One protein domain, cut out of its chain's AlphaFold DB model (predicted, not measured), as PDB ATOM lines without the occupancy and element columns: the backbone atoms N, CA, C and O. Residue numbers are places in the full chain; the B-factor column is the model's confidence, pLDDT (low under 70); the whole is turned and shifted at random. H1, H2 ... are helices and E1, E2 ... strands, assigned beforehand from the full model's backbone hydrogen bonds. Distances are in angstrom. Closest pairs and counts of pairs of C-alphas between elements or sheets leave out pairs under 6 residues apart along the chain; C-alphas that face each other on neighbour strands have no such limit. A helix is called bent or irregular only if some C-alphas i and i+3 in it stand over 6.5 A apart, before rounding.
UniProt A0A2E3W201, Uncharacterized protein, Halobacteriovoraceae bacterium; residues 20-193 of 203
ATOM      1  N   VAL A  20     -30.221  -2.981  18.270       84.62
ATOM      2  CA  VAL A  20     -30.842  -3.617  17.105       84.62
ATOM      3  C   VAL A  20     -30.163  -4.952  16.853       84.62
ATOM      4  O   VAL A  20     -28.960  -5.004  16.611       84.62
ATOM      5  N   THR A  21     -30.931  -6.038  16.878       87.44
ATOM      6  CA  THR A  21     -30.479  -7.337  16.366       87.44
ATOM      7  C   THR A  21     -31.146  -7.603  15.027       87.44
ATOM      8  O   THR A  21     -32.298  -7.235  14.827       87.44
ATOM      9  N   SER A  22     -30.436  -8.220  14.082       87.69
ATOM     10  CA  SER A  22     -30.999  -8.570  12.775       87.69
ATOM     11  C   SER A  22     -30.626  -9.984  12.362       87.69
ATOM     12  O   SER A  22     -29.492 -10.408  12.584       87.69
ATOM     13  N   LYS A  23     -31.554 -10.680  11.711       90.25
ATOM     14  CA  LYS A  23     -31.384 -12.028  11.179       90.25
ATOM     15  C   LYS A  23     -31.791 -12.040   9.711       90.25
ATOM     16  O   LYS A  23     -32.919 -11.690   9.380       90.25
ATOM     17  N   LEU A  24     -30.885 -12.474   8.838       90.69
ATOM     18  CA  LEU A  24     -31.203 -12.733   7.436       90.69
ATOM     19  C   LEU A  24     -32.220 -13.882   7.357       90.69
ATOM     20  O   LEU A  24     -31.971 -14.960   7.896       90.69
ATOM     21  N   ILE A  25     -33.352 -13.643   6.697       91.56
ATOM     22  CA  ILE A  25     -34.419 -14.641   6.522       91.56
ATOM     23  C   ILE A  25     -34.528 -15.133   5.082       91.56
ATOM     24  O   ILE A  25     -34.942 -16.265   4.852       91.56
ATOM     25  N   LYS A  26     -34.136 -14.303   4.110       90.12
ATOM     26  CA  LYS A  26     -34.212 -14.633   2.689       90.12
ATOM     27  C   LYS A  26     -33.062 -13.979   1.936       90.12
ATOM     28  O   LYS A  26     -32.774 -12.804   2.154       90.12
ATOM     29  N   SER A  27     -32.438 -14.735   1.040       93.62
ATOM     30  CA  SER A  27     -31.467 -14.222   0.078       93.62
ATOM     31  C   SER A  27     -31.707 -14.884  -1.270       93.62
ATOM     32  O   SER A  27     -31.591 -16.100  -1.380       93.62
ATOM     33  N   GLU A  28     -32.029 -14.091  -2.282       94.06
ATOM     34  CA  GLU A  28     -32.203 -14.551  -3.661       94.06
ATOM     35  C   GLU A  28     -31.258 -13.783  -4.575       94.06
ATOM     36  O   GLU A  28     -30.933 -12.625  -4.307       94.06
ATOM     37  N   SER A  29     -30.806 -14.444  -5.637       94.81
ATOM     38  CA  SER A  29     -29.984 -13.831  -6.669       94.81
ATOM     39  C   SER A  29     -30.466 -14.253  -8.049       94.81
ATOM     40  O   SER A  29     -30.844 -15.407  -8.258       94.81
ATOM     41  N   PHE A  30     -30.428 -13.310  -8.978       92.94
ATOM     42  CA  PHE A  30     -30.900 -13.436 -10.342       92.94
ATOM     43  C   PHE A  30     -29.821 -12.903 -11.273       92.94
ATOM     44  O   PHE A  30     -29.328 -11.791 -11.096       92.94
ATOM     45  N   LYS A  31     -29.457 -13.690 -12.282       93.56
ATOM     46  CA  LYS A  31     -28.564 -13.248 -13.351       93.56
ATOM     47  C   LYS A  31     -29.400 -13.110 -14.617       93.56
ATOM     48  O   LYS A  31     -30.052 -14.091 -14.982       93.56
ATOM     49  N   PRO A  32     -29.443 -11.928 -15.245       89.69
ATOM     50  CA  PRO A  32     -30.198 -11.758 -16.476       89.69
ATOM     51  C   PRO A  32     -29.574 -12.615 -17.579       89.69
ATOM     52  O   PRO A  32     -28.354 -12.728 -17.680       89.69
ATOM     53  N   THR A  33     -30.411 -13.225 -18.411       83.88
ATOM     54  CA  THR A  33     -29.961 -14.016 -19.566       83.88
ATOM     55  C   THR A  33     -29.754 -13.169 -20.818       83.88
ATOM     56  O   THR A  33     -29.053 -13.597 -21.726       83.88
ATOM     57  N   GLU A  34     -30.351 -11.977 -20.866       87.25
ATOM     58  CA  GLU A  34     -30.429 -11.131 -22.067       87.25
ATOM     59  C   GLU A  34     -29.691  -9.789 -21.917       87.25
ATOM     60  O   GLU A  34     -29.750  -8.945 -22.806       87.25
ATOM     61  N   SER A  35     -28.989  -9.568 -20.801       90.38
ATOM     62  CA  SER A  35     -28.243  -8.329 -20.564       90.38
ATOM     63  C   SER A  35     -26.743  -8.583 -20.513       90.38
ATOM     64  O   SER A  35     -26.266  -9.356 -19.687       90.38
ATOM     65  N   GLU A  36     -25.991  -7.867 -21.347       93.12
ATOM     66  CA  GLU A  36     -24.521  -7.837 -21.295       93.12
ATOM     67  C   GLU A  36     -23.988  -6.821 -20.268       93.12
ATOM     68  O   GLU A  36     -22.799  -6.807 -19.945       93.12
ATOM     69  N   LYS A  37     -24.865  -5.953 -19.746       96.75
ATOM     70  CA  LYS A  37     -24.505  -4.857 -18.834       96.75
ATOM     71  C   LYS A  37     -24.901  -5.120 -17.386       96.75
ATOM     72  O   LYS A  37     -24.185  -4.691 -16.486       96.75
ATOM     73  N   LEU A  38     -26.011  -5.813 -17.137       96.94
ATOM     74  CA  LEU A  38     -26.415  -6.225 -15.792       96.94
ATOM     75  C   LEU A  38     -25.817  -7.597 -15.492       96.94
ATOM     76  O   LEU A  38     -26.053  -8.563 -16.208       96.94
ATOM     77  N   LYS A  39     -25.042  -7.691 -14.417       96.38
ATOM     78  CA  LYS A  39     -24.389  -8.934 -14.004       96.38
ATOM     79  C   LYS A  39     -25.270  -9.740 -13.061       96.38
ATOM     80  O   LYS A  39     -25.330 -10.965 -13.164       96.38
ATOM     81  N   GLU A  40     -25.905  -9.068 -12.105       96.25
ATOM     82  CA  GLU A  40     -26.651  -9.735 -11.043       96.25
ATOM     83  C   GLU A  40     -27.630  -8.779 -10.358       96.25
ATOM     84  O   GLU A  40     -27.312  -7.616 -10.129       96.25
ATOM     85  N   PHE A  41     -28.792  -9.291  -9.967       95.88
ATOM     86  CA  PHE A  41     -29.733  -8.644  -9.064       95.88
ATOM     87  C   PHE A  41     -29.945  -9.538  -7.840       95.88
ATOM     88  O   PHE A  41     -30.239 -10.723  -7.981       95.88
ATOM     89  N   LYS A  42     -29.790  -8.994  -6.635       95.75
ATOM     90  CA  LYS A  42     -29.920  -9.711  -5.363       95.75
ATOM     91  C   LYS A  42     -30.970  -9.060  -4.490       95.75
ATOM     92  O   LYS A  42     -31.055  -7.839  -4.409       95.75
ATOM     93  N   ILE A  43     -31.665  -9.887  -3.725       93.88
ATOM     94  CA  ILE A  43     -32.554  -9.433  -2.661       93.88
ATOM     95  C   ILE A  43     -32.132 -10.087  -1.370       93.88
ATOM     96  O   ILE A  43     -32.024 -11.310  -1.299       93.88
ATOM     97  N   LYS A  44     -31.954  -9.275  -0.335       93.69
ATOM     98  CA  LYS A  44     -31.704  -9.733   1.029       93.69
ATOM     99  C   LYS A  44     -32.814  -9.211   1.927       93.69
ATOM    100  O   LYS A  44     -32.905  -8.007   2.145       93.69
ATOM    101  N   VAL A  45     -33.623 -10.109   2.480       90.88
ATOM    102  CA  VAL A  45     -34.650  -9.769   3.471       90.88
ATOM    103  C   VAL A  45     -34.168 -10.218   4.840       90.88
ATOM    104  O   VAL A  45     -33.720 -11.354   5.011       90.88
ATOM    105  N   SER A  46     -34.227  -9.320   5.814       89.88
ATOM    106  CA  SER A  46     -33.841  -9.591   7.196       89.88
ATOM    107  C   SER A  46     -34.930  -9.124   8.143       89.88
ATOM    108  O   SER A  46     -35.402  -7.997   8.013       89.88
ATOM    109  N   ASP A  47     -35.245  -9.933   9.141       88.31
ATOM    110  CA  ASP A  47     -36.009  -9.455  10.286       88.31
ATOM    111  C   ASP A  47     -35.060  -8.783  11.274       88.31
ATOM    112  O   ASP A  47     -33.906  -9.194  11.434       88.31
ATOM    113  N   TYR A  48     -35.528  -7.730  11.930       85.62
ATOM    114  CA  TYR A  48     -34.791  -7.040  12.972       85.62
ATOM    115  C   TYR A  48     -35.660  -6.785  14.197       85.62
ATOM    116  O   TYR A  48     -36.873  -6.612  14.108       85.62
ATOM    117  N   ARG A  49     -35.016  -6.766  15.360       86.12
ATOM    118  CA  ARG A  49     -35.625  -6.446  16.643       86.12
ATOM    119  C   ARG A  49     -34.928  -5.228  17.219       86.12
ATOM    120  O   ARG A  49     -33.720  -5.266  17.444       86.12
ATOM    121  N   VAL A  50     -35.696  -4.175  17.467       85.44
ATOM    122  CA  VAL A  50     -35.246  -2.985  18.194       85.44
ATOM    123  C   VAL A  50     -35.628  -3.175  19.653       85.44
ATOM    124  O   VAL A  50     -36.812  -3.237  19.966       85.44
ATOM    125  N   ASN A  51     -34.648  -3.301  20.538       85.00
ATOM    126  CA  ASN A  51     -34.861  -3.358  21.980       85.00
ATOM    127  C   ASN A  51     -34.834  -1.939  22.535       85.00
ATOM    128  O   ASN A  51     -33.834  -1.244  22.369       85.00
ATOM    129  N   LEU A  52     -35.913  -1.523  23.186       83.12
ATOM    130  CA  LEU A  52     -36.026  -0.232  23.851       83.12
ATOM    131  C   LEU A  52     -35.531  -0.343  25.300       83.12
ATOM    132  O   LEU A  52     -35.477  -1.427  25.883       83.12
ATOM    133  N   SER A  53     -35.150   0.787  25.889       79.94
ATOM    134  CA  SER A  53     -34.568   0.840  27.237       79.94
ATOM    135  C   SER A  53     -35.539   0.439  28.354       79.94
ATOM    136  O   SER A  53     -35.098   0.091  29.442       79.94
ATOM    137  N   ASP A  54     -36.849   0.489  28.104       81.19
ATOM    138  CA  ASP A  54     -37.912   0.120  29.047       81.19
ATOM    139  C   ASP A  54     -38.290  -1.374  28.976       81.19
ATOM    140  O   ASP A  54     -39.297  -1.793  29.544       81.19
ATOM    141  N   GLY A  55     -37.491  -2.190  28.276       77.12
ATOM    142  CA  GLY A  55     -37.733  -3.621  28.088       77.12
ATOM    143  C   GLY A  55     -38.735  -3.944  26.977       77.12
ATOM    144  O   GLY A  55     -38.921  -5.121  26.651       77.12
ATOM    145  N   LYS A  56     -39.348  -2.932  26.351       79.88
ATOM    146  CA  LYS A  56     -40.181  -3.123  25.161       79.88
ATOM    147  C   LYS A  56     -39.322  -3.412  23.936       79.88
ATOM    148  O   LYS A  56     -38.111  -3.182  23.913       79.88
ATOM    149  N   PHE A  57     -39.957  -3.926  22.890       80.12
ATOM    150  CA  PHE A  57     -39.286  -4.153  21.621       80.12
ATOM    151  C   PHE A  57     -40.226  -3.963  20.439       80.12
ATOM    152  O   PHE A  57     -41.418  -4.244  20.532       80.12
ATOM    153  N   ASN A  58     -39.642  -3.567  19.313       79.50
ATOM    154  CA  ASN A  58     -40.311  -3.518  18.019       79.50
ATOM    155  C   ASN A  58     -39.703  -4.569  17.097       79.50
ATOM    156  O   ASN A  58     -38.483  -4.763  17.087       79.50
ATOM    157  N   LEU A  59     -40.546  -5.235  16.313       81.62
ATOM    158  CA  LEU A  59     -40.109  -6.154  15.266       81.62
ATOM    159  C   LEU A  59     -40.273  -5.465  13.923       81.62
ATOM    160  O   LEU A  59     -41.312  -4.883  13.651       81.62
ATOM    161  N   GLY A  60     -39.274  -5.531  13.065       82.25
ATOM    162  CA  GLY A  60     -39.380  -5.020  11.709       82.25
ATOM    163  C   GLY A  60     -38.787  -5.989  10.714       82.25
ATOM    164  O   GLY A  60     -38.031  -6.892  11.069       82.25
ATOM    165  N   THR A  61     -39.111  -5.761   9.454       84.31
ATOM    166  CA  THR A  61     -38.484  -6.441   8.329       84.31
ATOM    167  C   THR A  61     -37.808  -5.374   7.488       84.31
ATOM    168  O   THR A  61     -38.367  -4.306   7.264       84.31
ATOM    169  N   LYS A  62     -36.586  -5.644   7.042       87.06
ATOM    170  CA  LYS A  62     -35.862  -4.799   6.096       87.06
ATOM    171  C   LYS A  62     -35.502  -5.593   4.855       87.06
ATOM    172  O   LYS A  62     -35.183  -6.781   4.946       87.06
ATOM    173  N   MET A  63     -35.487  -4.922   3.719       91.81
ATOM    174  CA  MET A  63     -35.106  -5.478   2.433       91.81
ATOM    175  C   MET A  63     -33.996  -4.634   1.819       91.81
ATOM    176  O   MET A  63     -34.026  -3.408   1.886       91.81
ATOM    177  N   HIS A  64     -33.000  -5.305   1.253       94.12
ATOM    178  CA  HIS A  64     -32.041  -4.689   0.348       94.12
ATOM    179  C   HIS A  64     -32.224  -5.306  -1.026       94.12
ATOM    180  O   HIS A  64     -32.086  -6.525  -1.157       94.12
ATOM    181  N   ALA A  65     -32.508  -4.474  -2.021       95.44
ATOM    182  CA  ALA A  65     -32.472  -4.857  -3.422       95.44
ATOM    183  C   ALA A  65     -31.213  -4.241  -4.017       95.44
ATOM    184  O   ALA A  65     -30.999  -3.035  -3.922       95.44
ATOM    185  N   ILE A  66     -30.347  -5.099  -4.537       96.62
ATOM    186  CA  ILE A  66     -28.973  -4.787  -4.914       96.62
ATOM    187  C   ILE A  66     -28.825  -5.192  -6.372       96.62
ATOM    188  O   ILE A  66     -29.154  -6.327  -6.706       96.62
ATOM    189  N   TYR A  67     -28.290  -4.329  -7.225       96.88
ATOM    190  CA  TYR A  67     -27.860  -4.742  -8.556       96.88
ATOM    191  C   TYR A  67     -26.380  -4.463  -8.757       96.88
ATOM    192  O   TYR A  67     -25.829  -3.490  -8.245       96.88
ATOM    193  N   GLU A  68     -25.739  -5.357  -9.497       97.38
ATOM    194  CA  GLU A  68     -24.363  -5.234  -9.939       97.38
ATOM    195  C   GLU A  68     -24.341  -5.232 -11.465       97.38
ATOM    196  O   GLU A  68     -24.906  -6.123 -12.103       97.38
ATOM    197  N   THR A  69     -23.677  -4.248 -12.056       97.50
ATOM    198  CA  THR A  69     -23.457  -4.152 -13.502       97.50
ATOM    199  C   THR A  69     -22.113  -4.763 -13.889       97.50
ATOM    200  O   THR A  69     -21.365  -5.231 -13.040       97.50
ATOM    201  N   THR A  70     -21.757  -4.809 -15.167       96.88
ATOM    202  CA  THR A  70     -20.414  -5.234 -15.595       96.88
ATOM    203  C   THR A  70     -19.364  -4.143 -15.391       96.88
ATOM    204  O   THR A  70     -18.187  -4.469 -15.262       96.88
ATOM    205  N   SER A  71     -19.787  -2.879 -15.280       95.88
ATOM    206  CA  SER A  71     -18.914  -1.725 -15.045       95.88
ATOM    207  C   SER A  71     -19.676  -0.538 -14.418       95.88
ATOM    208  O   SER A  71     -20.893  -0.442 -14.632       95.88
ATOM    209  N   PRO A  72     -19.025   0.352 -13.632       94.56
ATOM    210  CA  PRO A  72     -19.696   1.464 -12.945       94.56
ATOM    211  C   PRO A  72     -20.467   2.424 -13.862       94.56
ATOM    212  O   PRO A  72     -21.503   2.947 -13.457       94.56
ATOM    213  N   GLU A  73     -20.034   2.631 -15.106       94.69
ATOM    214  CA  GLU A  73     -20.727   3.502 -16.064       94.69
ATOM    215  C   GLU A  73     -22.136   3.012 -16.427       94.69
ATOM    216  O   GLU A  73     -23.001   3.822 -16.746       94.69
ATOM    217  N   TYR A  74     -22.400   1.707 -16.311       96.56
ATOM    218  CA  TYR A  74     -23.715   1.128 -16.599       96.56
ATOM    219  C   TYR A  74     -24.685   1.219 -15.420       96.56
ATOM    220  O   TYR A  74     -25.831   0.795 -15.543       96.56
ATOM    221  N   LEU A  75     -24.268   1.750 -14.265       95.81
ATOM    222  CA  LEU A  75     -25.130   1.826 -13.082       95.81
ATOM    223  C   LEU A  75     -26.422   2.610 -13.338       95.81
ATOM    224  O   LEU A  75     -27.458   2.258 -12.780       95.81
ATOM    225  N   ARG A  76     -26.376   3.627 -14.206       95.12
ATOM    226  CA  ARG A  76     -27.548   4.435 -14.579       95.12
ATOM    227  C   ARG A  76     -28.451   3.781 -15.627       95.12
ATOM    228  O   ARG A  76     -29.571   4.246 -15.819       95.12
ATOM    229  N   ASP A  77     -28.016   2.688 -16.250       95.56
ATOM    230  CA  ASP A  77     -28.802   1.983 -17.271       95.56
ATOM    231  C   ASP A  77     -29.901   1.097 -16.657       95.56
ATOM    232  O   ASP A  77     -30.806   0.664 -17.364       95.56
ATOM    233  N   PHE A  78     -29.837   0.831 -15.347       95.31
ATOM    234  CA  PHE A  78     -30.765  -0.052 -14.637       95.31
ATOM    235  C   PHE A  78     -31.417   0.659 -13.466       95.31
ATOM    236  O   PHE A  78     -30.774   1.438 -12.768       95.31
ATOM    237  N   VAL A  79     -32.688   0.358 -13.227       95.19
ATOM    238  CA  VAL A  79     -33.467   0.889 -12.108       95.19
ATOM    239  C   VAL A  79     -34.245  -0.231 -11.430       95.19
ATOM    240  O   VAL A  79     -34.458  -1.297 -12.003       95.19
ATOM    241  N   ILE A  80     -34.681   0.019 -10.203       94.81
ATOM    242  CA  ILE A  80     -35.524  -0.884  -9.426       94.81
ATOM    243  C   ILE A  80     -36.937  -0.308  -9.397       94.81
ATOM    244  O   ILE A  80     -37.143   0.818  -8.948       94.81
ATOM    245  N   VAL A  81     -37.904  -1.105  -9.846       93.12
ATOM    246  CA  VAL A  81     -39.337  -0.794  -9.792       93.12
ATOM    247  C   VAL A  81     -40.013  -1.754  -8.819       93.12
ATOM    248  O   VAL A  81     -39.755  -2.962  -8.839       93.12
ATOM    249  N   GLN A  82     -40.870  -1.220  -7.952       89.75
ATOM    250  CA  GLN A  82     -41.655  -2.019  -7.018       89.75
ATOM    251  C   GLN A  82     -42.980  -2.434  -7.658       89.75
ATOM    252  O   GLN A  82     -43.664  -1.624  -8.277       89.75
ATOM    253  N   TYR A  83     -43.357  -3.697  -7.460       89.38
ATOM    254  CA  TYR A  83     -44.671  -4.216  -7.824       89.38
ATOM    255  C   TYR A  83     -45.371  -4.794  -6.598       89.38
ATOM    256  O   TYR A  83     -44.737  -5.458  -5.774       89.38
ATOM    257  N   ILE A  84     -46.689  -4.613  -6.522       86.50
ATOM    258  CA  ILE A  84     -47.532  -5.115  -5.439       86.50
ATOM    259  C   ILE A  84     -48.730  -5.901  -5.973       86.50
ATOM    260  O   ILE A  84     -49.330  -5.561  -6.989       86.50
ATOM    261  N   LYS A  85     -49.075  -6.977  -5.262       85.81
ATOM    262  CA  LYS A  85     -50.300  -7.771  -5.410       85.81
ATOM    263  C   LYS A  85     -50.726  -8.208  -4.013       85.81
ATOM    264  O   LYS A  85     -49.891  -8.654  -3.231       85.81
ATOM    265  N   GLY A  86     -52.002  -8.074  -3.681       84.94
ATOM    266  CA  GLY A  86     -52.554  -8.392  -2.364       84.94
ATOM    267  C   GLY A  86     -53.389  -7.258  -1.781       84.94
ATOM    268  O   GLY A  86     -53.748  -6.312  -2.473       84.94
ATOM    269  N   CYS A  87     -53.726  -7.358  -0.497       80.12
ATOM    270  CA  CYS A  87     -54.509  -6.344   0.203       80.12
ATOM    271  C   CYS A  87     -53.919  -6.017   1.573       80.12
ATOM    272  O   CYS A  87     -53.194  -6.831   2.151       80.12
ATOM    273  N   ARG A  88     -54.246  -4.831   2.092       77.31
ATOM    274  CA  ARG A  88     -53.964  -4.450   3.477       77.31
ATOM    275  C   ARG A  88     -55.256  -4.534   4.286       77.31
ATOM    276  O   ARG A  88     -56.258  -3.931   3.919       77.31
ATOM    277  N   PHE A  89     -55.215  -5.260   5.396       72.50
ATOM    278  CA  PHE A  89     -56.329  -5.387   6.334       72.50
ATOM    279  C   PHE A  89     -55.857  -5.083   7.757       72.50
ATOM    280  O   PHE A  89     -54.674  -5.216   8.076       72.50
ATOM    281  N   GLN A  90     -56.784  -4.670   8.613       71.31
ATOM    282  CA  GLN A  90     -56.569  -4.541  10.053       71.31
ATOM    283  C   GLN A  90     -57.330  -5.645  10.776       71.31
ATOM    284  O   GLN A  90     -58.456  -5.955  10.404       71.31
ATOM    285  N   TYR A  91     -56.726  -6.223  11.811       70.25
ATOM    286  CA  TYR A  91     -57.414  -7.117  12.737       70.25
ATOM    287  C   TYR A  91     -57.585  -6.401  14.074       70.25
ATOM    288  O   TYR A  91     -56.611  -5.915  14.647       70.25
ATOM    289  N   ILE A  92     -58.823  -6.321  14.552       72.19
ATOM    290  CA  ILE A  92     -59.188  -5.692  15.819       72.19
ATOM    291  C   ILE A  92     -59.821  -6.769  16.690       72.19
ATOM    292  O   ILE A  92     -60.839  -7.342  16.312       72.19
ATOM    293  N   GLU A  93     -59.247  -7.032  17.860       75.50
ATOM    294  CA  GLU A  93     -59.842  -7.944  18.836       75.50
ATOM    295  C   GLU A  93     -60.544  -7.159  19.941       75.50
ATOM    296  O   GLU A  93     -59.942  -6.304  20.592       75.50
ATOM    297  N   LYS A  94     -61.824  -7.463  20.174       74.56
ATOM    298  CA  LYS A  94     -62.610  -6.880  21.263       74.56
ATOM    299  C   LYS A  94     -63.395  -7.976  21.973       74.56
ATOM    300  O   LYS A  94     -64.165  -8.696  21.344       74.56
ATOM    301  N   HIS A  95     -63.211  -8.094  23.287       75.50
ATOM    302  CA  HIS A  95     -63.876  -9.108  24.123       75.50
ATOM    303  C   HIS A  95     -63.689 -10.560  23.623       75.50
ATOM    304  O   HIS A  95     -64.620 -11.362  23.681       75.50
ATOM    305  N   GLY A  96     -62.506 -10.899  23.096       73.81
ATOM    306  CA  GLY A  96     -62.206 -12.235  22.561       73.81
ATOM    307  C   GLY A  96     -62.836 -12.542  21.196       73.81
ATOM    308  O   GLY A  96     -62.774 -13.681  20.740       73.81
ATOM    309  N   GLN A  97     -63.446 -11.550  20.537       70.88
ATOM    310  CA  GLN A  97     -63.919 -11.653  19.158       70.88
ATOM    311  C   GLN A  97     -63.060 -10.786  18.240       70.88
ATOM    312  O   GLN A  97     -62.861  -9.595  18.486       70.88
ATOM    313  N   GLY A  98     -62.558 -11.403  17.176       78.50
ATOM    314  CA  GLY A  98     -61.779 -10.746  16.138       78.50
ATOM    315  C   GLY A  98     -62.643 -10.158  15.030       78.50
ATOM    316  O   GLY A  98     -63.572 -10.808  14.553       78.50
ATOM    317  N   LEU A  99     -62.297  -8.959  14.577       76.62
ATOM    318  CA  LEU A  99     -62.875  -8.293  13.415       76.62
ATOM    319  C   LEU A  99     -61.771  -7.962  12.411       76.62
ATOM    320  O   LEU A  99     -60.783  -7.321  12.766       76.62
ATOM    321  N   ILE A 100     -61.963  -8.346  11.148       73.81
ATOM    322  CA  ILE A 100     -61.134  -7.874  10.034       73.81
ATOM    323  C   ILE A 100     -61.782  -6.609   9.462       73.81
ATOM    324  O   ILE A 100     -62.925  -6.647   9.011       73.81
ATOM    325  N   ALA A 101     -61.056  -5.496   9.473       70.12
ATOM    326  CA  ALA A 101     -61.452  -4.250   8.833       70.12
ATOM    327  C   ALA A 101     -60.689  -4.074   7.508       70.12
ATOM    328  O   ALA A 101     -59.459  -3.987   7.490       70.12
ATOM    329  N   GLU A 102     -61.430  -3.998   6.398       67.31
ATOM    330  CA  GLU A 102     -60.909  -3.821   5.028       67.31
ATOM    331  C   GLU A 102     -61.017  -2.359   4.531       67.31
ATOM    332  O   GLU A 102     -61.129  -2.101   3.338       67.31
ATOM    333  N   GLY A 103     -61.010  -1.376   5.439       66.94
ATOM    334  CA  GLY A 103     -61.254   0.042   5.123       66.94
ATOM    335  C   GLY A 103     -60.027   0.854   4.698       66.94
ATOM    336  O   GLY A 103     -60.072   2.081   4.729       66.94
ATOM    337  N   ILE A 104     -58.908   0.206   4.371       78.81
ATOM    338  CA  ILE A 104     -57.671   0.922   4.053       78.81
ATOM    339  C   ILE A 104     -57.678   1.299   2.578       78.81
ATOM    340  O   ILE A 104     -57.705   0.434   1.707       78.81
ATOM    341  N   VAL A 105     -57.609   2.598   2.319       85.88
ATOM    342  CA  VAL A 105     -57.419   3.168   0.986       85.88
ATOM    343  C   VAL A 105     -55.983   3.655   0.817       85.88
ATOM    344  O   VAL A 105     -55.266   3.864   1.800       85.88
ATOM    345  N   ARG A 106     -55.561   3.822  -0.431       86.25
ATOM    346  CA  ARG A 106     -54.302   4.464  -0.804       86.25
ATOM    347  C   ARG A 106     -54.535   5.403  -1.973       86.25
ATOM    348  O   ARG A 106     -55.461   5.203  -2.755       86.25
ATOM    349  N   GLU A 107     -53.647   6.370  -2.099       88.69
ATOM    350  CA  GLU A 107     -53.449   7.060  -3.362       88.69
ATOM    351  C   GLU A 107     -52.800   6.102  -4.373       88.69
ATOM    352  O   GLU A 107     -51.962   5.255  -4.017       88.69
ATOM    353  N   PHE A 108     -53.252   6.183  -5.618       87.00
ATOM    354  CA  PHE A 108     -52.807   5.355  -6.725       87.00
ATOM    355  C   PHE A 108     -53.073   6.087  -8.046       87.00
ATOM    356  O   PHE A 108     -54.193   6.052  -8.540       87.00
ATOM    357  N   PHE A 109     -52.049   6.756  -8.590       84.56
ATOM    358  CA  PHE A 109     -52.107   7.522  -9.848       84.56
ATOM    359  C   PHE A 109     -53.322   8.466  -9.941       84.56
ATOM    360  O   PHE A 109     -54.258   8.206 -10.692       84.56
ATOM    361  N   ASP A 110     -53.311   9.546  -9.150       85.56
ATOM    362  CA  ASP A 110     -54.376  10.565  -9.052       85.56
ATOM    363  C   ASP A 110     -55.748  10.062  -8.550       85.56
ATOM    364  O   ASP A 110     -56.703  10.837  -8.442       85.56
ATOM    365  N   GLU A 111     -55.862   8.784  -8.176       89.62
ATOM    366  CA  GLU A 111     -57.079   8.193  -7.621       89.62
ATOM    367  C   GLU A 111     -56.894   7.722  -6.172       89.62
ATOM    368  O   GLU A 111     -55.806   7.340  -5.738       89.62
ATOM    369  N   ILE A 112     -57.993   7.695  -5.411       92.12
ATOM    370  CA  ILE A 112     -58.052   7.039  -4.098       92.12
ATOM    371  C   ILE A 112     -58.752   5.693  -4.276       92.12
ATOM    372  O   ILE A 112     -59.960   5.637  -4.514       92.12
ATOM    373  N   VAL A 113     -58.002   4.604  -4.116       90.12
ATOM    374  CA  VAL A 113     -58.491   3.232  -4.317       90.12
ATOM    375  C   VAL A 113     -58.381   2.412  -3.031       90.12
ATOM    376  O   VAL A 113     -57.513   2.682  -2.194       90.12
ATOM    377  N   PRO A 114     -59.214   1.371  -2.835       89.06
ATOM    378  CA  PRO A 114     -58.967   0.382  -1.793       89.06
ATOM    379  C   PRO A 114     -57.567  -0.214  -1.952       89.06
ATOM    380  O   PRO A 114     -57.150  -0.539  -3.064       89.06
ATOM    381  N   PHE A 115     -56.851  -0.420  -0.847       87.31
ATOM    382  CA  PHE A 115     -55.549  -1.085  -0.849       87.31
ATOM    383  C   PHE A 115     -55.754  -2.595  -1.046       87.31
ATOM    384  O   PHE A 115     -55.572  -3.404  -0.131       87.31
ATOM    385  N   LYS A 116     -56.181  -2.966  -2.253       87.50
ATOM    386  CA  LYS A 116     -56.524  -4.315  -2.693       87.50
ATOM    387  C   LYS A 116     -56.242  -4.440  -4.189       87.50
ATOM    388  O   LYS A 116     -57.039  -4.033  -5.024       87.50
ATOM    389  N   HIS A 117     -55.114  -5.059  -4.512       87.50
ATOM    390  CA  HIS A 117     -54.635  -5.294  -5.869       87.50
ATOM    391  C   HIS A 117     -54.696  -6.794  -6.161       87.50
ATOM    392  O   HIS A 117     -53.891  -7.575  -5.651       87.50
ATOM    393  N   THR A 118     -55.687  -7.229  -6.937       87.69
ATOM    394  CA  THR A 118     -55.818  -8.645  -7.318       87.69
ATOM    395  C   THR A 118     -54.772  -9.062  -8.342       87.69
ATOM    396  O   THR A 118     -54.424 -10.238  -8.399       87.69
ATOM    397  N   GLU A 119     -54.222  -8.110  -9.093       91.81
ATOM    398  CA  GLU A 119     -53.120  -8.302 -10.032       91.81
ATOM    399  C   GLU A 119     -51.859  -7.566  -9.592       91.81
ATOM    400  O   GLU A 119     -51.892  -6.752  -8.672       91.81
ATOM    401  N   TRP A 120     -50.734  -7.909 -10.224       89.00
ATOM    402  CA  TRP A 120     -49.488  -7.177 -10.029       89.00
ATOM    403  C   TRP A 120     -49.616  -5.797 -10.656       89.00
ATOM    404  O   TRP A 120     -49.858  -5.679 -11.855       89.00
ATOM    405  N   VAL A 121     -49.433  -4.769  -9.840       90.00
ATOM    406  CA  VAL A 121     -49.409  -3.372 -10.271       90.00
ATOM    407  C   VAL A 121     -48.125  -2.710  -9.793       90.00
ATOM    408  O   VAL A 121     -47.521  -3.182  -8.829       90.00
ATOM    409  N   ILE A 122     -47.704  -1.637 -10.459       90.94
ATOM    410  CA  ILE A 122     -46.588  -0.810  -9.992       90.94
ATOM    411  C   ILE A 122     -46.982  -0.204  -8.646       90.94
ATOM    412  O   ILE A 122     -48.050   0.386  -8.522       90.94
ATOM    413  N   ASP A 123     -46.130  -0.357  -7.642       88.94
ATOM    414  CA  ASP A 123     -46.340   0.206  -6.311       88.94
ATOM    415  C   ASP A 123     -45.717   1.605  -6.227       88.94
ATOM    416  O   ASP A 123     -44.703   1.816  -5.571       88.94
ATOM    417  N   SER A 124     -46.293   2.553  -6.961       86.75
ATOM    418  CA  SER A 124     -45.878   3.955  -6.945       86.75
ATOM    419  C   SER A 124     -47.091   4.858  -7.147       86.75
ATOM    420  O   SER A 124     -48.087   4.442  -7.739       86.75
ATOM    421  N   VAL A 125     -47.008   6.078  -6.624       86.56
ATOM    422  CA  VAL A 125     -47.906   7.190  -6.977       86.56
ATOM    423  C   VAL A 125     -47.211   8.199  -7.892       86.56
ATOM    424  O   VAL A 125     -47.867   9.064  -8.463       86.56
ATOM    425  N   ASP A 126     -45.893   8.070  -8.045       85.88
ATOM    426  CA  ASP A 126     -45.054   8.986  -8.801       85.88
ATOM    427  C   ASP A 126     -45.106   8.681 -10.301       85.88
ATOM    428  O   ASP A 126     -45.254   7.531 -10.728       85.88
ATOM    429  N   ALA A 127     -44.905   9.719 -11.117       84.94
ATOM    430  CA  ALA A 127     -44.815   9.579 -12.569       84.94
ATOM    431  C   ALA A 127     -43.591   8.751 -13.014       84.94
ATOM    432  O   ALA A 127     -43.667   8.040 -14.017       84.94
ATOM    433  N   ASP A 128     -42.473   8.824 -12.277       88.88
ATOM    434  CA  ASP A 128     -41.344   7.902 -12.442       88.88
ATOM    435  C   ASP A 128     -41.535   6.712 -11.483       88.88
ATOM    436  O   ASP A 128     -41.456   6.891 -10.268       88.88
ATOM    437  N   PRO A 129     -41.765   5.480 -11.977       90.12
ATOM    438  CA  PRO A 129     -42.012   4.315 -11.124       90.12
ATOM    439  C   PRO A 129     -40.743   3.792 -10.427       90.12
ATOM    440  O   PRO A 129     -40.764   2.723  -9.810       90.12
ATOM    441  N   VAL A 130     -39.619   4.499 -10.566       93.12
ATOM    442  CA  VAL A 130     -38.367   4.153  -9.902       93.12
ATOM    443  C   VAL A 130     -38.518   4.289  -8.405       93.12
ATOM    444  O   VAL A 130     -38.803   5.352  -7.859       93.12
ATOM    445  N   TYR A 131     -38.270   3.178  -7.726       90.50
ATOM    446  CA  TYR A 131     -38.334   3.125  -6.283       90.50
ATOM    447  C   TYR A 131     -37.288   4.061  -5.674       90.50
ATOM    448  O   TYR A 131     -36.106   3.930  -5.985       90.50
ATOM    449  N   ASN A 132     -37.704   4.962  -4.780       85.88
ATOM    450  CA  ASN A 132     -36.867   6.039  -4.233       85.88
ATOM    451  C   ASN A 132     -36.255   6.954  -5.313       85.88
ATOM    452  O   ASN A 132     -35.085   7.332  -5.208       85.88
ATOM    453  N   SER A 133     -37.018   7.297  -6.354       87.44
ATOM    454  CA  SER A 133     -36.613   8.348  -7.291       87.44
ATOM    455  C   SER A 133     -36.363   9.688  -6.569       87.44
ATOM    456  O   SER A 133     -36.885   9.938  -5.480       87.44
ATOM    457  N   HIS A 134     -35.523  10.547  -7.151       86.81
ATOM    458  CA  HIS A 134     -35.256  11.898  -6.655       86.81
ATOM    459  C   HIS A 134     -35.338  12.896  -7.809       86.81
ATOM    460  O   HIS A 134     -34.901  12.593  -8.918       86.81
ATOM    461  N   GLU A 135     -35.855  14.099  -7.547       84.38
ATOM    462  CA  GLU A 135     -36.170  15.099  -8.584       84.38
ATOM    463  C   GLU A 135     -34.978  15.450  -9.490       84.38
ATOM    464  O   GLU A 135     -35.145  15.739 -10.671       84.38
ATOM    465  N   GLN A 136     -33.765  15.431  -8.936       81.62
ATOM    466  CA  GLN A 136     -32.535  15.824  -9.637       81.62
ATOM    467  C   GLN A 136     -31.833  14.660 -10.349       81.62
ATOM    468  O   GLN A 136     -31.099  14.875 -11.310       81.62
ATOM    469  N   ASP A 137     -32.023  13.437  -9.859       88.38
ATOM    470  CA  ASP A 137     -31.405  12.220 -10.382       88.38
ATOM    471  C   ASP A 137     -32.276  11.043  -9.950       88.38
ATOM    472  O   ASP A 137     -32.404  10.769  -8.756       88.38
ATOM    473  N   ARG A 138     -32.855  10.316 -10.906       93.12
ATOM    474  CA  ARG A 138     -33.745   9.186 -10.603       93.12
ATOM    475  C   ARG A 138     -33.061   8.070  -9.805       93.12
ATOM    476  O   ARG A 138     -33.742   7.306  -9.133       93.12
ATOM    477  N   HIS A 139     -31.729   7.986  -9.842       94.12
ATOM    478  CA  HIS A 139     -30.940   7.048  -9.038       94.12
ATOM    479  C   HIS A 139     -30.394   7.672  -7.756       94.12
ATOM    480  O   HIS A 139     -29.685   6.998  -7.013       94.12
ATOM    481  N   GLY A 140     -30.666   8.949  -7.489       91.12
ATOM    482  CA  GLY A 140     -29.951   9.727  -6.482       91.12
ATOM    483  C   GLY A 140     -29.948   9.074  -5.101       91.12
ATOM    484  O   GLY A 140     -28.892   8.949  -4.480       91.12
ATOM    485  N   LEU A 141     -31.102   8.575  -4.643       93.62
ATOM    486  CA  LEU A 141     -31.248   7.941  -3.324       93.62
ATOM    487  C   LEU A 141     -30.798   6.472  -3.282       93.62
ATOM    488  O   LEU A 141     -30.976   5.793  -2.258       93.62
ATOM    489  N   TYR A 142     -30.222   5.961  -4.371       96.19
ATOM    490  CA  TYR A 142     -29.558   4.664  -4.352       96.19
ATOM    491  C   TYR A 142     -28.275   4.798  -3.551       96.19
ATOM    492  O   TYR A 142     -27.684   5.870  -3.427       96.19
ATOM    493  N   ARG A 143     -27.875   3.688  -2.952       96.31
ATOM    494  CA  ARG A 143     -26.790   3.643  -1.987       96.31
ATOM    495  C   ARG A 143     -25.678   2.746  -2.471       96.31
ATOM    496  O   ARG A 143     -25.905   1.779  -3.200       96.31
ATOM    497  N   TRP A 144     -24.485   3.040  -1.986       97.06
ATOM    498  CA  TRP A 144     -23.317   2.188  -2.112       97.06
ATOM    499  C   TRP A 144     -22.484   2.254  -0.835       97.06
ATOM    500  O   TRP A 144     -22.573   3.210  -0.067       97.06
ATOM    501  N   ASN A 145     -21.657   1.236  -0.605       96.69
ATOM    502  CA  ASN A 145     -20.743   1.199   0.532       96.69
ATOM    503  C   ASN A 145     -19.286   1.244   0.088       96.69
ATOM    504  O   ASN A 145     -18.948   0.681  -0.948       96.69
ATOM    505  N   THR A 146     -18.395   1.810   0.906       93.62
ATOM    506  CA  THR A 146     -16.938   1.792   0.640       93.62
ATOM    507  C   THR A 146     -16.405   0.375   0.400       93.62
ATOM    508  O   THR A 146     -15.542   0.158  -0.445       93.62
ATOM    509  N   VAL A 147     -16.943  -0.603   1.134       93.06
ATOM    510  CA  VAL A 147     -16.670  -2.028   0.922       93.06
ATOM    511  C   VAL A 147     -17.777  -2.607   0.049       93.06
ATOM    512  O   VAL A 147     -18.947  -2.564   0.429       93.06
ATOM    513  N   LYS A 148     -17.406  -3.180  -1.098       89.31
ATOM    514  CA  LYS A 148     -18.343  -3.863  -2.000       89.31
ATOM    515  C   LYS A 148     -19.124  -4.964  -1.261       89.31
ATOM    516  O   LYS A 148     -18.582  -5.607  -0.365       89.31
ATOM    517  N   ASP A 149     -20.392  -5.174  -1.627       90.12
ATOM    518  CA  ASP A 149     -21.330  -6.148  -1.036       90.12
ATOM    519  C   ASP A 149     -21.738  -5.888   0.432       90.12
ATOM    520  O   ASP A 149     -22.609  -6.590   0.969       90.12
ATOM    521  N   SER A 150     -21.162  -4.864   1.074       91.56
ATOM    522  CA  SER A 150     -21.616  -4.354   2.367       91.56
ATOM    523  C   SER A 150     -22.928  -3.585   2.217       91.56
ATOM    524  O   SER A 150     -23.190  -2.963   1.196       91.56
ATOM    525  N   THR A 151     -23.737  -3.618   3.275       89.62
ATOM    526  CA  THR A 151     -24.937  -2.775   3.460       89.62
ATOM    527  C   THR A 151     -24.924  -2.127   4.852       89.62
ATOM    528  O   THR A 151     -25.961  -1.840   5.454       89.62
ATOM    529  N   HIS A 152     -23.729  -1.972   5.435       90.50
ATOM    530  CA  HIS A 152     -23.551  -1.380   6.758       90.50
ATOM    531  C   HIS A 152     -23.784   0.129   6.715       90.50
ATOM    532  O   HIS A 152     -23.112   0.852   5.990       90.50
ATOM    533  N   HIS A 153     -24.674   0.621   7.572       87.12
ATOM    534  CA  HIS A 153     -25.051   2.035   7.594       87.12
ATOM    535  C   HIS A 153     -23.865   2.993   7.817       87.12
ATOM    536  O   HIS A 153     -23.880   4.115   7.335       87.12
ATOM    537  N   SER A 154     -22.825   2.581   8.547       90.31
ATOM    538  CA  SER A 154     -21.684   3.453   8.864       90.31
ATOM    539  C   SER A 154     -20.754   3.737   7.682       90.31
ATOM    540  O   SER A 154     -19.869   4.573   7.813       90.31
ATOM    541  N   THR A 155     -20.892   3.013   6.569       93.38
ATOM    542  CA  THR A 155     -20.075   3.207   5.359       93.38
ATOM    543  C   THR A 155     -20.933   3.430   4.116       93.38
ATOM    544  O   THR A 155     -20.439   3.245   3.009       93.38
ATOM    545  N   GLU A 156     -22.216   3.745   4.313       94.62
ATOM    546  CA  GLU A 156     -23.208   4.015   3.271       94.62
ATOM    547  C   GLU A 156     -23.038   5.441   2.737       94.62
ATOM    548  O   GLU A 156     -22.913   6.377   3.522       94.62
ATOM    549  N   ASN A 157     -23.079   5.590   1.416       95.50
ATOM    550  CA  ASN A 157     -23.085   6.868   0.707       95.50
ATOM    551  C   ASN A 157     -24.254   6.885  -0.279       95.50
ATOM    552  O   ASN A 157     -24.661   5.826  -0.776       95.50
ATOM    553  N   TYR A 158     -24.766   8.075  -0.592       95.31
ATOM    554  CA  TYR A 158     -25.771   8.237  -1.636       95.31
ATOM    555  C   TYR A 158     -25.129   8.413  -3.012       95.31
ATOM    556  O   TYR A 158     -24.055   8.992  -3.165       95.31
ATOM    557  N   PHE A 159     -25.810   7.929  -4.044       94.75
ATOM    558  CA  PHE A 159     -25.308   7.985  -5.412       94.75
ATOM    559  C   PHE A 159     -25.343   9.393  -6.019       94.75
ATOM    560  O   PHE A 159     -24.559   9.677  -6.924       94.75
ATOM    561  N   TYR A 160     -26.209  10.281  -5.513       92.62
ATOM    562  CA  TYR A 160     -26.188  11.697  -5.901       92.62
ATOM    563  C   TYR A 160     -24.970  12.450  -5.338       92.62
ATOM    564  O   TYR A 160     -24.620  13.505  -5.860       92.62
ATOM    565  N   GLU A 161     -24.336  11.941  -4.274       93.00
ATOM    566  CA  GLU A 161     -23.206  12.606  -3.609       93.00
ATOM    567  C   GLU A 161     -21.886  12.286  -4.305       93.00
ATOM    568  O   GLU A 161     -21.057  13.170  -4.515       93.00
ATOM    569  N   GLU A 162     -21.691  11.021  -4.680       91.81
ATOM    570  CA  GLU A 162     -20.454  10.543  -5.284       91.81
ATOM    571  C   GLU A 162     -20.691   9.280  -6.128       91.81
ATOM    572  O   GLU A 162     -21.538   8.432  -5.823       91.81
ATOM    573  N   THR A 163     -19.902   9.138  -7.198       90.31
ATOM    574  CA  THR A 163     -19.885   7.922  -8.022       90.31
ATOM    575  C   THR A 163     -19.116   6.811  -7.294       90.31
ATOM    576  O   THR A 163     -17.956   7.020  -6.941       90.31
ATOM    577  N   PRO A 164     -19.701   5.615  -7.099       94.31
ATOM    578  CA  PRO A 164     -19.050   4.527  -6.396       94.31
ATOM    579  C   PRO A 164     -17.801   4.055  -7.148       94.31
ATOM    580  O   PRO A 164     -17.807   3.968  -8.378       94.31
ATOM    581  N   PRO A 165     -16.757   3.620  -6.425       93.12
ATOM    582  CA  PRO A 165     -15.574   3.010  -7.032       93.12
ATOM    583  C   PRO A 165     -15.839   1.585  -7.552       93.12
ATOM    584  O   PRO A 165     -14.934   0.919  -8.050       93.12
ATOM    585  N   HIS A 166     -17.064   1.078  -7.396       96.19
ATOM    586  CA  HIS A 166     -17.478  -0.253  -7.813       96.19
ATOM    587  C   HIS A 166     -18.832  -0.208  -8.525       96.19
ATOM    588  O   HIS A 166     -19.565   0.772  -8.515       96.19
ATOM    589  N   ASN A 167     -19.128  -1.307  -9.196       96.81
ATOM    590  CA  ASN A 167     -20.232  -1.510 -10.123       96.81
ATOM    591  C   ASN A 167     -21.534  -1.951  -9.431       96.81
ATOM    592  O   ASN A 167     -22.277  -2.745 -10.005       96.81
ATOM    593  N   GLN A 168     -21.797  -1.517  -8.194       97.50
ATOM    594  CA  GLN A 168     -22.942  -1.986  -7.410       97.50
ATOM    595  C   GLN A 168     -23.691  -0.842  -6.725       97.50
ATOM    596  O   GLN A 168     -23.092  -0.002  -6.053       97.50
ATOM    597  N   LEU A 169     -25.019  -0.878  -6.830       97.19
ATOM    598  CA  LEU A 169     -25.932  -0.010  -6.094       97.19
ATOM    599  C   LEU A 169     -26.994  -0.839  -5.383       97.19
ATOM    600  O   LEU A 169     -27.290  -1.977  -5.762       97.19
ATOM    601  N   TYR A 170     -27.580  -0.262  -4.340       96.75
ATOM    602  CA  TYR A 170     -28.710  -0.863  -3.652       96.75
ATOM    603  C   TYR A 170     -29.716   0.162  -3.143       96.75
ATOM    604  O   TYR A 170     -29.392   1.313  -2.854       96.75
ATOM    605  N   ILE A 171     -30.947  -0.300  -2.960       95.25
ATOM    606  CA  ILE A 171     -31.958   0.378  -2.150       95.25
ATOM    607  C   ILE A 171     -32.136  -0.373  -0.835       95.25
ATOM    608  O   ILE A 171     -31.937  -1.589  -0.762       95.25
ATOM    609  N   ARG A 172     -32.535   0.358   0.204       92.00
ATOM    610  CA  ARG A 172     -32.978  -0.205   1.476       92.00
ATOM    611  C   ARG A 172     -34.436   0.179   1.680       92.00
ATOM    612  O   ARG A 172     -34.740   1.367   1.718       92.00
ATOM    613  N   ASP A 173     -35.286  -0.823   1.850       88.12
ATOM    614  CA  ASP A 173     -36.675  -0.661   2.271       88.12
ATOM    615  C   ASP A 173     -36.840  -1.195   3.697       88.12
ATOM    616  O   ASP A 173     -36.312  -2.253   4.059       88.12
ATOM    617  N   MET A 174     -37.531  -0.429   4.529       83.56
ATOM    618  CA  MET A 174     -37.805  -0.728   5.930       83.56
ATOM    619  C   MET A 174     -39.242  -0.294   6.214       83.56
ATOM    620  O   MET A 174     -39.443   0.780   6.788       83.56
ATOM    621  N   PRO A 175     -40.256  -1.076   5.804       73.94
ATOM    622  CA  PRO A 175     -41.621  -0.737   6.162       73.94
ATOM    623  C   PRO A 175     -41.782  -0.715   7.679       73.94
ATOM    624  O   PRO A 175     -41.001  -1.308   8.430       73.94
ATOM    625  N   SER A 176     -42.826  -0.014   8.119       64.25
ATOM    626  CA  SER A 176     -43.101   0.216   9.534       64.25
ATOM    627  C   SER A 176     -43.005  -1.066  10.363       64.25
ATOM    628  O   SER A 176     -43.525  -2.120   9.990       64.25
ATOM    629  N   THR A 177     -42.381  -0.951  11.535       65.38
ATOM    630  CA  THR A 177     -42.246  -2.054  12.485       65.38
ATOM    631  C   THR A 177     -43.608  -2.516  12.991       65.38
ATOM    632  O   THR A 177     -44.497  -1.698  13.231       65.38
ATOM    633  N   ALA A 178     -43.747  -3.820  13.204       65.25
ATOM    634  CA  ALA A 178     -44.833  -4.394  13.964       65.25
ATOM    635  C   ALA A 178     -44.619  -4.186  15.468       65.25
ATOM    636  O   ALA A 178     -43.519  -4.390  15.998       65.25
ATOM    637  N   PHE A 179     -45.701  -3.827  16.149       66.44
ATOM    638  CA  PHE A 179     -45.767  -3.716  17.601       66.44
ATOM    639  C   PHE A 179     -47.050  -4.365  18.115       66.44
ATOM    640  O   PHE A 179     -48.045  -4.468  17.391       66.44
ATOM    641  N   TYR A 180     -46.993  -4.829  19.359       60.75
ATOM    642  CA  TYR A 180     -48.119  -5.381  20.097       60.75
ATOM    643  C   TYR A 180     -48.213  -4.636  21.422       60.75
ATOM    644  O   TYR A 180     -47.307  -4.728  22.253       60.75
ATOM    645  N   GLU A 181     -49.290  -3.883  21.601       66.31
ATOM    646  CA  GLU A 181     -49.496  -3.042  22.774       66.31
ATOM    647  C   GLU A 181     -50.870  -3.311  23.385       66.31
ATOM    648  O   GLU A 181     -51.873  -3.472  22.686       66.31
ATOM    649  N   HIS A 182     -50.907  -3.374  24.713       64.50
ATOM    650  CA  HIS A 182     -52.148  -3.414  25.471       64.50
ATOM    651  C   HIS A 182     -52.601  -1.980  25.751       64.50
ATOM    652  O   HIS A 182     -51.813  -1.201  26.286       64.50
ATOM    653  N   TYR A 183     -53.856  -1.664  25.430       64.25
ATOM    654  CA  TYR A 183     -54.482  -0.362  25.672       64.25
ATOM    655  C   TYR A 183     -55.542  -0.519  26.778       64.25
ATOM    656  O   TYR A 183     -56.667  -0.949  26.490       64.25
ATOM    657  N   PRO A 184     -55.203  -0.220  28.052       65.06
ATOM    658  CA  PRO A 184     -56.092  -0.427  29.199       65.06
ATOM    659  C   PRO A 184     -57.447   0.276  29.065       65.06
ATOM    660  O   PRO A 184     -58.476  -0.282  29.435       65.06
ATOM    661  N   GLU A 185     -57.461   1.475  28.489       71.50
ATOM    662  CA  GLU A 185     -58.649   2.299  28.252       71.50
ATOM    663  C   GLU A 185     -59.648   1.687  27.257       71.50
ATOM    664  O   GLU A 185     -60.830   2.030  27.285       71.50
ATOM    665  N   LEU A 186     -59.199   0.763  26.402       58.81
ATOM    666  CA  LEU A 186     -60.040   0.045  25.438       58.81
ATOM    667  C   LEU A 186     -60.309  -1.408  25.852       58.81
ATOM    668  O   LEU A 186     -61.050  -2.102  25.154       58.81
ATOM    669  N   ASN A 187     -59.721  -1.862  26.969       66.94
ATOM    670  CA  ASN A 187     -59.707  -3.261  27.405       66.94
ATOM    671  C   ASN A 187     -59.372  -4.220  26.244       66.94
ATOM    672  O   ASN A 187     -60.097  -5.181  25.974       66.94
ATOM    673  N   GLY A 188     -58.316  -3.892  25.492       59.22
ATOM    674  CA  GLY A 188     -57.990  -4.572  24.245       59.22
ATOM    675  C   GLY A 188     -56.514  -4.499  23.880       59.22
ATOM    676  O   GLY A 188     -55.736  -3.723  24.441       59.22
ATOM    677  N   PHE A 189     -56.135  -5.329  22.914       61.81
ATOM    678  CA  PHE A 189     -54.797  -5.360  22.343       61.81
ATOM    679  C   PHE A 189     -54.824  -4.776  20.939       61.81
ATOM    680  O   PHE A 189     -55.719  -5.070  20.145       61.81
ATOM    681  N   TYR A 190     -53.819  -3.970  20.629       52.03
ATOM    682  CA  TYR A 190     -53.600  -3.456  19.292       52.03
ATOM    683  C   TYR A 190     -52.338  -4.087  18.720       52.03
ATOM    684  O   TYR A 190     -51.278  -4.097  19.351       52.03
ATOM    685  N   SER A 191     -52.460  -4.603  17.502       57.19
ATOM    686  CA  SER A 191     -51.317  -5.032  16.714       57.19
ATOM    687  C   SER A 191     -51.379  -4.351  15.360       57.19
ATOM    688  O   SER A 191     -52.427  -4.325  14.715       57.19
ATOM    689  N   SER A 192     -50.253  -3.804  14.922       54.69
ATOM    690  CA  SER A 192     -50.087  -3.419  13.527       54.69
ATOM    691  C   SER A 192     -48.956  -4.244  12.937       54.69
ATOM    692  O   SER A 192     -47.945  -4.486  13.592       54.69
ATOM    693  N   ASN A 193     -49.143  -4.736  11.716       52.66
ATOM    694  CA  ASN A 193     -48.111  -5.445  10.976       52.66
ATOM    695  C   ASN A 193     -48.075  -4.875   9.561       52.66
ATOM    696  O   ASN A 193     -49.076  -4.915   8.847       52.66
TER     697      ASN A 193
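Overview. This is residues 20 to 193 of the 203 residues of an uncharacterized protein of Halobacteriovoraceae bacterium (UniProt A0A2E3W201). A twisted sheet of four strands, E1 E2 E3 E12, makes a wall at one side, with the long hairpin E2 and E3 in it; a row of small two-stranded ribbons, E4 with E9 and E5 with E6, makes an arm on the other side of a gap, and the ribbon E13 and E14 bridges the two at one end. H1 lies across E3 at the other end of the wall, the small hairpin E10 and E11 is close to E12, and the hairpin E7 and E8 hangs from the arm. The printed part has 174 residues with one named helix and fourteen named strands, in the order E1 E2 E3 H1 and then E4 to E14, mostly strand by class. The large sheet and the five two-stranded ones are antiparallel. The whole is loose, with a radius of gyration of the C-alphas of 19.6 A and spans of 60 by 41 by 31 A.

Arrangement. Begin with E2, residues 38 to 51, and E3, residues 57 to 69, an antiparallel hairpin at 167 degrees; look at N 44 and O 64, within hydrogen-bond range at 2.9 A. E1, residues 20 to 30, forms a hairpin with E2 at 160 degrees, with N 28 and O 43 2.9 A apart. E1 E2 E3 are a meander, each strand the antiparallel neighbour of the one before. E12, residues 168 to 173, is antiparallel to E3 at 155 degrees, with N 67 and O 169 2.9 A apart; E1 and E12 are the edge strands. H1, residues 72 to 77, is on this sheet at a height of 6.9 A, over E3, and runs across the strands at 64 degrees to E3 on the local plane, which is fitted to only six C-alphas. Its closest C-alphas with E3 are those of Leu 75 and Thr 69, 6.2 A apart. H1 is irregular, with C-alphas 73 and 76 7.0 A apart; 0 of its 2 O i to N i+4 pairs and 2 of its 3 O i to N i+3 pairs are within hydrogen-bond range. E10, residues 143 to 145, and E11, residues 156 to 158, are a hairpin with N 157 and O 144 2.8 A apart; the closest C-alphas of E10 and E12 are those of Arg 143 and Tyr 170, 5.2 A. Now go to E4, residues 83 to 87, apart from E3 and E12; its antiparallel neighbour is E9, residues 116 to 122, with N 86 and O 117 2.8 A apart. E4 runs on into E5, residues 90 to 94, at 25 degrees across a break of 2 residues. E5 and E6, residues 97 to 101, are a hairpin with N 92 and O 99 2.8 A apart. E13, residues 179 to 183, and E14, residues 188 to 192, are a hairpin with N 190 and O 181 2.9 A apart. The closest C-alphas of E14 and E5 are those of Gly 188 and Lys 94, 6.0 A; those of E13 and E3 are Phe 179 and Asn 58, 5.5 A. E7, residues 105 to 108, and E8, residues 111 to 114, are a hairpin with N 106 and O 113 2.9 A apart; E8 and E9 meet only through their link.

Along the chain. Find C-alpha 38 at (-26.415, -6.225, -15.792); from there E2 runs 38.8 A to C-alpha 51. E3 returns over 38.5 A. E1 starts at C-alpha 20, (-30.842, -3.617, 17.105), bends by 52 degrees at residue 25 and covers 29.2 A; E12 covers 16.9 A. E14 ends at C-alpha 192, (-50.087, -3.419, 13.527).

Size, cuts and confidence. The two C-alphas farthest apart are those of Glu 36 and Glu 185, 61.0 A. The printed part has no cut, and the link from E9 to E10, residues 123 to 142, is long. The mean pLDDT of the printed part is 85.8; it is under 70 at residues 102 to 103, 176 to 184 and 186 to 193.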